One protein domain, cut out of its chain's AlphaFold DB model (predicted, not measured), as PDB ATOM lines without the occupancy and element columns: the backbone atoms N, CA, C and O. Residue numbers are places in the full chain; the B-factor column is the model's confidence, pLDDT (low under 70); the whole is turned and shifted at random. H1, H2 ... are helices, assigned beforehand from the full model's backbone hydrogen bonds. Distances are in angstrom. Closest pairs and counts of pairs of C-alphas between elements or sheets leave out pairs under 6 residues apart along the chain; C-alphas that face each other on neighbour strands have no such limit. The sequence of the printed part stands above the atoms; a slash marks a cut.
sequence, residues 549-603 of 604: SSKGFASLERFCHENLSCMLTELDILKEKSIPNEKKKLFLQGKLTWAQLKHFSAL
ATOM      1  N   SER A 549     -41.501 -28.442 -11.935       49.16
ATOM      2  CA  SER A 549     -42.457 -28.261 -10.823       49.16
ATOM      3  C   SER A 549     -43.573 -29.293 -10.806       49.16
ATOM      4  O   SER A 549     -43.964 -29.776  -9.742       49.16
ATOM      5  N   SER A 550     -44.011 -29.721 -11.990       55.91
ATOM      6  CA  SER A 550     -44.920 -30.851 -12.120       55.91
ATOM      7  C   SER A 550     -44.275 -32.148 -11.644       55.91
ATOM      8  O   SER A 550     -45.010 -33.026 -11.237       55.91
ATOM      9  N   LYS A 551     -42.941 -32.298 -11.600       67.75
ATOM     10  CA  LYS A 551     -42.298 -33.523 -11.084       67.75
ATOM     11  C   LYS A 551     -42.538 -33.720  -9.592       67.75
ATOM     12  O   LYS A 551     -42.642 -34.868  -9.165       67.75
ATOM     13  N   GLY A 552     -42.641 -32.631  -8.826       77.75
ATOM     14  CA  GLY A 552     -43.007 -32.677  -7.412       77.75
ATOM     15  C   GLY A 552     -44.400 -33.279  -7.254       77.75
ATOM     16  O   GLY A 552     -44.547 -34.379  -6.723       77.75
ATOM     17  N   PHE A 553     -45.422 -32.630  -7.807       82.44
ATOM     18  CA  PHE A 553     -46.795 -33.130  -7.723       82.44
ATOM     19  C   PHE A 553     -47.038 -34.437  -8.498       82.44
ATOM     20  O   PHE A 553     -47.761 -35.292  -8.014       82.44
ATOM     21  N   ALA A 554     -46.346 -34.694  -9.606       80.31
ATOM     22  CA  ALA A 554     -46.372 -35.989 -10.293       80.31
ATOM     23  C   ALA A 554     -45.696 -37.094  -9.467       80.31
ATOM     24  O   ALA A 554     -45.941 -38.277  -9.682       80.31
ATOM     25  N   SER A 555     -44.798 -36.754  -8.534       86.62
ATOM     26  CA  SER A 555     -44.314 -37.728  -7.551       86.62
ATOM     27  C   SER A 555     -45.338 -37.988  -6.443       86.62
ATOM     28  O   SER A 555     -45.353 -39.099  -5.936       86.62
ATOM     29  N   LEU A 556     -46.211 -37.023  -6.122       88.12
ATOM     30  CA  LEU A 556     -47.376 -37.234  -5.255       88.12
ATOM     31  C   LEU A 556     -48.434 -38.102  -5.955       88.12
ATOM     32  O   LEU A 556     -48.863 -39.092  -5.373       88.12
ATOM     33  N   GLU A 557     -48.793 -37.796  -7.209       86.75
ATOM     34  CA  GLU A 557     -49.706 -38.625  -8.016       86.75
ATOM     35  C   GLU A 557     -49.210 -40.072  -8.082       86.75
ATOM     36  O   GLU A 557     -49.958 -40.991  -7.767       86.75
ATOM     37  N   ARG A 558     -47.923 -40.280  -8.407       87.50
ATOM     38  CA  ARG A 558     -47.314 -41.620  -8.434       87.50
ATOM     39  C   ARG A 558     -47.289 -42.290  -7.065       87.50
ATOM     40  O   ARG A 558     -47.578 -43.477  -6.986       87.50
ATOM     41  N   PHE A 559     -46.951 -41.551  -6.006       90.44
ATOM     42  CA  PHE A 559     -46.939 -42.074  -4.637       90.44
ATOM     43  C   PHE A 559     -48.323 -42.572  -4.206       90.44
ATOM     44  O   PHE A 559     -48.430 -43.578  -3.517       90.44
ATOM     45  N   CYS A 560     -49.375 -41.885  -4.646       91.62
ATOM     46  CA  CYS A 560     -50.755 -42.228  -4.341       91.62
ATOM     47  C   CYS A 560     -51.443 -43.084  -5.411       91.62
ATOM     48  O   CYS A 560     -52.647 -43.297  -5.301       91.62
ATOM     49  N   HIS A 561     -50.729 -43.565  -6.435       89.75
ATOM     50  CA  HIS A 561     -51.313 -44.312  -7.557       89.75
ATOM     51  C   HIS A 561     -52.537 -43.610  -8.176       89.75
ATOM     52  O   HIS A 561     -53.570 -44.231  -8.406       89.75
ATOM     53  N   GLU A 562     -52.438 -42.291  -8.367       83.25
ATOM     54  CA  GLU A 562     -53.510 -41.424  -8.885       83.25
ATOM     55  C   GLU A 562     -54.791 -41.415  -8.020       83.25
ATOM     56  O   GLU A 562     -55.827 -40.890  -8.418       83.25
ATOM     57  N   ASN A 563     -54.735 -41.930  -6.787       89.31
ATOM     58  CA  ASN A 563     -55.868 -41.928  -5.869       89.31
ATOM     59  C   ASN A 563     -56.038 -40.557  -5.190       89.31
ATOM     60  O   ASN A 563     -55.229 -40.146  -4.354       89.31
ATOM     61  N   LEU A 564     -57.144 -39.874  -5.501       88.62
ATOM     62  CA  LEU A 564     -57.474 -38.559  -4.943       88.62
ATOM     63  C   LEU A 564     -57.535 -38.538  -3.408       88.62
ATOM     64  O   LEU A 564     -57.024 -37.604  -2.791       88.62
ATOM     65  N   SER A 565     -58.139 -39.556  -2.788       88.81
ATOM     66  CA  SER A 565     -58.270 -39.619  -1.328       88.81
ATOM     67  C   SER A 565     -56.900 -39.700  -0.662       88.81
ATOM     68  O   SER A 565     -56.651 -38.965   0.289       88.81
ATOM     69  N   CYS A 566     -55.995 -40.525  -1.197       91.81
ATOM     70  CA  CYS A 566     -54.615 -40.593  -0.723       91.81
ATOM     71  C   CYS A 566     -53.924 -39.229  -0.829       91.81
ATOM     72  O   CYS A 566     -53.338 -38.763   0.146       91.81
ATOM     73  N   MET A 567     -54.034 -38.551  -1.978       91.94
ATOM     74  CA  MET A 567     -53.352 -37.269  -2.184       91.94
ATOM     75  C   MET A 567     -53.834 -36.185  -1.217       91.94
ATOM     76  O   MET A 567     -53.025 -35.428  -0.679       91.94
ATOM     77  N   LEU A 568     -55.145 -36.123  -0.975       90.00
ATOM     78  CA  LEU A 568     -55.731 -35.191  -0.015       90.00
ATOM     79  C   LEU A 568     -55.271 -35.493   1.416       90.00
ATOM     80  O   LEU A 568     -54.835 -34.575   2.109       90.00
ATOM     81  N   THR A 569     -55.298 -36.762   1.838       89.94
ATOM     82  CA  THR A 569     -54.822 -37.180   3.166       89.94
ATOM     83  C   THR A 569     -53.346 -36.846   3.371       89.94
ATOM     84  O   THR A 569     -52.966 -36.305   4.406       89.94
ATOM     85  N   GLU A 570     -52.505 -37.111   2.375       90.69
ATOM     86  CA  GLU A 570     -51.075 -36.815   2.437       90.69
ATOM     87  C   GLU A 570     -50.800 -35.310   2.581       90.69
ATOM     88  O   GLU A 570     -49.948 -34.900   3.377       90.69
ATOM     89  N   LEU A 571     -51.536 -34.461   1.860       89.19
ATOM     90  CA  LEU A 571     -51.398 -33.013   1.987       89.19
ATOM     91  C   LEU A 571     -52.000 -32.464   3.296       89.19
ATOM     92  O   LEU A 571     -51.467 -31.488   3.827       89.19
ATOM     93  N   ASP A 572     -53.051 -33.080   3.849       87.38
ATOM     94  CA  ASP A 572     -53.570 -32.737   5.183       87.38
ATOM     95  C   ASP A 572     -52.519 -33.031   6.268       87.38
ATOM     96  O   ASP A 572     -52.224 -32.163   7.093       87.38
ATOM     97  N   ILE A 573     -51.849 -34.187   6.197       84.69
ATOM     98  CA  ILE A 573     -50.720 -34.522   7.083       84.69
ATOM     99  C   ILE A 573     -49.602 -33.474   6.950       84.69
ATOM    100  O   ILE A 573     -49.033 -33.013   7.944       84.69
ATOM    101  N   LEU A 574     -49.289 -33.060   5.718       86.06
ATOM    102  CA  LEU A 574     -48.280 -32.035   5.440       86.06
ATOM    103  C   LEU A 574     -48.629 -30.681   6.079       86.06
ATOM    104  O   LEU A 574     -47.745 -29.953   6.540       86.06
ATOM    105  N   LYS A 575     -49.919 -30.331   6.068       83.31
ATOM    106  CA  LYS A 575     -50.460 -29.086   6.618       83.31
ATOM    107  C   LYS A 575     -50.338 -29.041   8.139       83.31
ATOM    108  O   LYS A 575     -50.023 -27.980   8.675       83.31
ATOM    109  N   GLU A 576     -50.532 -30.167   8.819       75.94
ATOM    110  CA  GLU A 576     -50.424 -30.266  10.280       75.94
ATOM    111  C   GLU A 576     -48.970 -30.236  10.774       75.94
ATOM    112  O   GLU A 576     -48.664 -29.586  11.773       75.94
ATOM    113  N   LYS A 577     -48.040 -30.870  10.050       72.25
ATOM    114  CA  LYS A 577     -46.658 -31.103  10.519       72.25
ATOM    115  C   LYS A 577     -45.662 -29.949  10.301       72.25
ATOM    116  O   LYS A 577     -44.470 -30.114  10.540       72.25
ATOM    117  N   SER A 578     -46.121 -28.767   9.876       66.69
ATOM    118  CA  SER A 578     -45.325 -27.528   9.723       66.69
ATOM    119  C   SER A 578     -43.923 -27.723   9.101       66.69
ATOM    120  O   SER A 578     -42.893 -27.484   9.741       66.69
ATOM    121  N   ILE A 579     -43.874 -28.093   7.821       77.44
ATOM    122  CA  ILE A 579     -42.619 -28.203   7.056       77.44
ATOM    123  C   ILE A 579     -42.023 -26.813   6.760       77.44
ATOM    124  O   ILE A 579     -42.772 -25.913   6.363       77.44
ATOM    125  N   PRO A 580     -40.687 -26.630   6.850       81.06
ATOM    126  CA  PRO A 580     -40.029 -25.391   6.439       81.06
ATOM    127  C   PRO A 580     -40.345 -25.010   4.986       81.06
ATOM    128  O   PRO A 580     -40.215 -25.831   4.072       81.06
ATOM    129  N   ASN A 581     -40.686 -23.739   4.749       77.56
ATOM    130  CA  ASN A 581     -41.051 -23.229   3.419       77.56
ATOM    131  C   ASN A 581     -39.955 -23.463   2.361       77.56
ATOM    132  O   ASN A 581     -40.258 -23.664   1.187       77.56
ATOM    133  N   GLU A 582     -38.682 -23.517   2.760       81.25
ATOM    134  CA  GLU A 582     -37.572 -23.846   1.856       81.25
ATOM    135  C   GLU A 582     -37.691 -25.247   1.249       81.25
ATOM    136  O   GLU A 582     -37.436 -25.430   0.059       81.25
ATOM    137  N   LYS A 583     -38.123 -26.243   2.034       85.81
ATOM    138  CA  LYS A 583     -38.287 -27.620   1.549       85.81
ATOM    139  C   LYS A 583     -39.472 -27.722   0.598       85.81
ATOM    140  O   LYS A 583     -39.344 -28.317  -0.469       85.81
ATOM    141  N   LYS A 584     -40.584 -27.057   0.919       82.81
ATOM    142  CA  LYS A 584     -41.727 -26.940   0.001       82.81
ATOM    143  C   LYS A 584     -41.320 -26.266  -1.308       82.81
ATOM    144  O   LYS A 584     -41.672 -26.749  -2.374       82.81
ATOM    145  N   LYS A 585     -40.489 -25.220  -1.256       78.31
ATOM    146  CA  LYS A 585     -39.945 -24.567  -2.456       78.31
ATOM    147  C   LYS A 585     -39.082 -25.510  -3.301       78.31
ATOM    148  O   LYS A 585     -39.165 -25.462  -4.523       78.31
ATOM    149  N   LEU A 586     -38.275 -26.375  -2.683       81.00
ATOM    150  CA  LEU A 586     -37.509 -27.402  -3.405       81.00
ATOM    151  C   LEU A 586     -38.420 -28.462  -4.044       81.00
ATOM    152  O   LEU A 586     -38.171 -28.862  -5.181       81.00
ATOM    153  N   PHE A 587     -39.492 -28.868  -3.361       84.06
ATOM    154  CA  PHE A 587     -40.522 -29.746  -3.927       84.06
ATOM    155  C   PHE A 587     -41.226 -29.101  -5.126       84.06
ATOM    156  O   PHE A 587     -41.297 -29.712  -6.190       84.06
ATOM    157  N   LEU A 588     -41.642 -27.836  -5.006       73.50
ATOM    158  CA  LEU A 588     -42.225 -27.073  -6.116       73.50
ATOM    159  C   LEU A 588     -41.245 -26.869  -7.278       73.50
ATOM    160  O   LEU A 588     -41.679 -26.557  -8.372       73.50
ATOM    161  N   GLN A 589     -39.936 -27.028  -7.076       70.62
ATOM    162  CA  GLN A 589     -38.932 -27.001  -8.148       70.62
ATOM    163  C   GLN A 589     -38.670 -28.391  -8.753       70.62
ATOM    164  O   GLN A 589     -37.793 -28.528  -9.605       70.62
ATOM    165  N   GLY A 590     -39.357 -29.436  -8.281       70.56
ATOM    166  CA  GLY A 590     -39.109 -30.824  -8.673       70.56
ATOM    167  C   GLY A 590     -37.789 -31.400  -8.163       70.56
ATOM    168  O   GLY A 590     -37.354 -32.438  -8.653       70.56
ATOM    169  N   LYS A 591     -37.128 -30.729  -7.210       80.88
ATOM    170  CA  LYS A 591     -35.857 -31.178  -6.612       80.88
ATOM    171  C   LYS A 591     -36.055 -32.147  -5.449       80.88
ATOM    172  O   LYS A 591     -35.098 -32.788  -5.031       80.88
ATOM    173  N   LEU A 592     -37.272 -32.224  -4.917       85.50
ATOM    174  CA  LEU A 592     -37.678 -33.214  -3.928       85.50
ATOM    175  C   LEU A 592     -38.892 -33.973  -4.452       85.50
ATOM    176  O   LEU A 592     -39.823 -33.373  -4.988       85.50
ATOM    177  N   THR A 593     -38.878 -35.286  -4.257       89.06
ATOM    178  CA  THR A 593     -40.058 -36.141  -4.411       89.06
ATOM    179  C   THR A 593     -40.995 -35.992  -3.211       89.06
ATOM    180  O   THR A 593     -40.591 -35.506  -2.152       89.06
ATOM    181  N   TRP A 594     -42.239 -36.452  -3.347       89.56
ATOM    182  CA  TRP A 594     -43.214 -36.472  -2.259       89.56
ATOM    183  C   TRP A 594     -42.702 -37.264  -1.050       89.56
ATOM    184  O   TRP A 594     -42.738 -36.761   0.069       89.56
ATOM    185  N   ALA A 595     -42.119 -38.446  -1.277       88.12
ATOM    186  CA  ALA A 595     -41.538 -39.274  -0.219       88.12
ATOM    187  C   ALA A 595     -40.419 -38.547   0.553       88.12
ATOM    188  O   ALA A 595     -40.384 -38.573   1.783       88.12
ATOM    189  N   GLN A 596     -39.537 -37.832  -0.156       89.38
ATOM    190  CA  GLN A 596     -38.483 -37.030   0.472       89.38
ATOM    191  C   GLN A 596     -39.055 -35.836   1.242       89.38
ATOM    192  O   GLN A 596     -38.609 -35.560   2.352       89.38
ATOM    193  N   LEU A 597     -40.049 -35.135   0.684       86.62
ATOM    194  CA  LEU A 597     -40.714 -34.027   1.373       86.62
ATOM    195  C   LEU A 597     -41.393 -34.512   2.663       86.62
ATOM    196  O   LEU A 597     -41.243 -33.881   3.709       86.62
ATOM    197  N   LYS A 598     -42.071 -35.663   2.604       84.50
ATOM    198  CA  LYS A 598     -42.723 -36.312   3.745       84.50
ATOM    199  C   LYS A 598     -41.728 -36.701   4.835       84.50
ATOM    200  O   LYS A 598     -42.040 -36.528   6.009       84.50
ATOM    201  N   HIS A 599     -40.524 -37.151   4.488       83.75
ATOM    202  CA  HIS A 599     -39.500 -37.478   5.484       83.75
ATOM    203  C   HIS A 599     -39.146 -36.275   6.379       83.75
ATOM    204  O   HIS A 599     -39.029 -36.417   7.592       83.75
ATOM    205  N   PHE A 600     -39.114 -35.057   5.823       79.06
ATOM    206  CA  PHE A 600     -38.910 -33.831   6.612       79.06
ATOM    207  C   PHE A 600     -40.085 -33.476   7.535       79.06
ATOM    208  O   PHE A 600     -39.910 -32.660   8.437       79.06
ATOM    209  N   SER A 601     -41.265 -34.072   7.336       65.88
ATOM    210  CA  SER A 601     -42.396 -33.958   8.266       65.88
ATOM    211  C   SER A 601     -42.291 -34.919   9.457       65.88
ATOM    212  O   SER A 601     -42.940 -34.692  10.469       65.88
ATOM    213  N   ALA A 602     -41.489 -35.985   9.345       58.53
ATOM    214  CA  ALA A 602     -41.334 -37.019  10.372       58.53
ATOM    215  C   ALA A 602     -40.176 -36.752  11.354       58.53
ATOM    216  O   ALA A 602     -40.060 -37.449  12.352       58.53
ATOM    217  N   LEU A 603     -39.325 -35.757  11.076       54.66
ATOM    218  CA  LEU A 603     -38.141 -35.400  11.872       54.66
ATOM    219  C   LEU A 603     -38.437 -34.387  13.001       54.66
ATOM    220  O   LEU A 603     -37.550 -33.626  13.390       54.66
TER     221      LEU A 603
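AT A GLANCE: This is residues 549 to 603 of the 604 residues of the protein "Phosphatase PAP2 family protein" of Candidatus Hydrogenedentes bacterium (UniProt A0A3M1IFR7). The longest helix, H2, forms one side of a rough triangle with H1 and H3, and H4 folds back from H3 over one face of it. The printed part has 55 residues with four named helices, H1 to H4 in order, and no named strand: all helix. It is compact, with a radius of gyration of the C-alphas of 10.3 A and spans of 26 by 22 by 13 A.

IN THESE COORDINATES: Find C-alpha 564 at (-57.474, -38.559, -4.943); from there H2 runs 18.7 A to residue 576. H1 is residues 549 to 559, 15.8 A; H3 is 581 to 588, 10.3 A; H4 is 594 to 602, 12.8 A, ending at C-alpha 602 (-41.334, -37.019, 10.372).

HOW THE PARTS SIT: H2 is close to but not clearly touching H1 (C-alphas of Leu 556 and Met 567, closest at 6.7 A) and H4 (Leu 574 and Ser 601, 6.8 A). H1 touches H4, about perpendicular at 79 degrees; the closest C-alphas, of Leu 556 and Trp 594, are 5.2 A apart. H3 and H4 form a helical hairpin, opposite ways at a shallow tilt of 18 degrees, closest at the C-alphas of Phe 587 and Leu 597, 6.8 A. Every O i to N i+4 pair is within hydrogen-bond range in H2 and H3, against 6 of 7 in H1 and 3 of 5 in H4.

THE WHOLE: The printed part has no cut, and its three links are tight. Model confidence is under 70 at residues 549 to 551, 578 and 601 to 603.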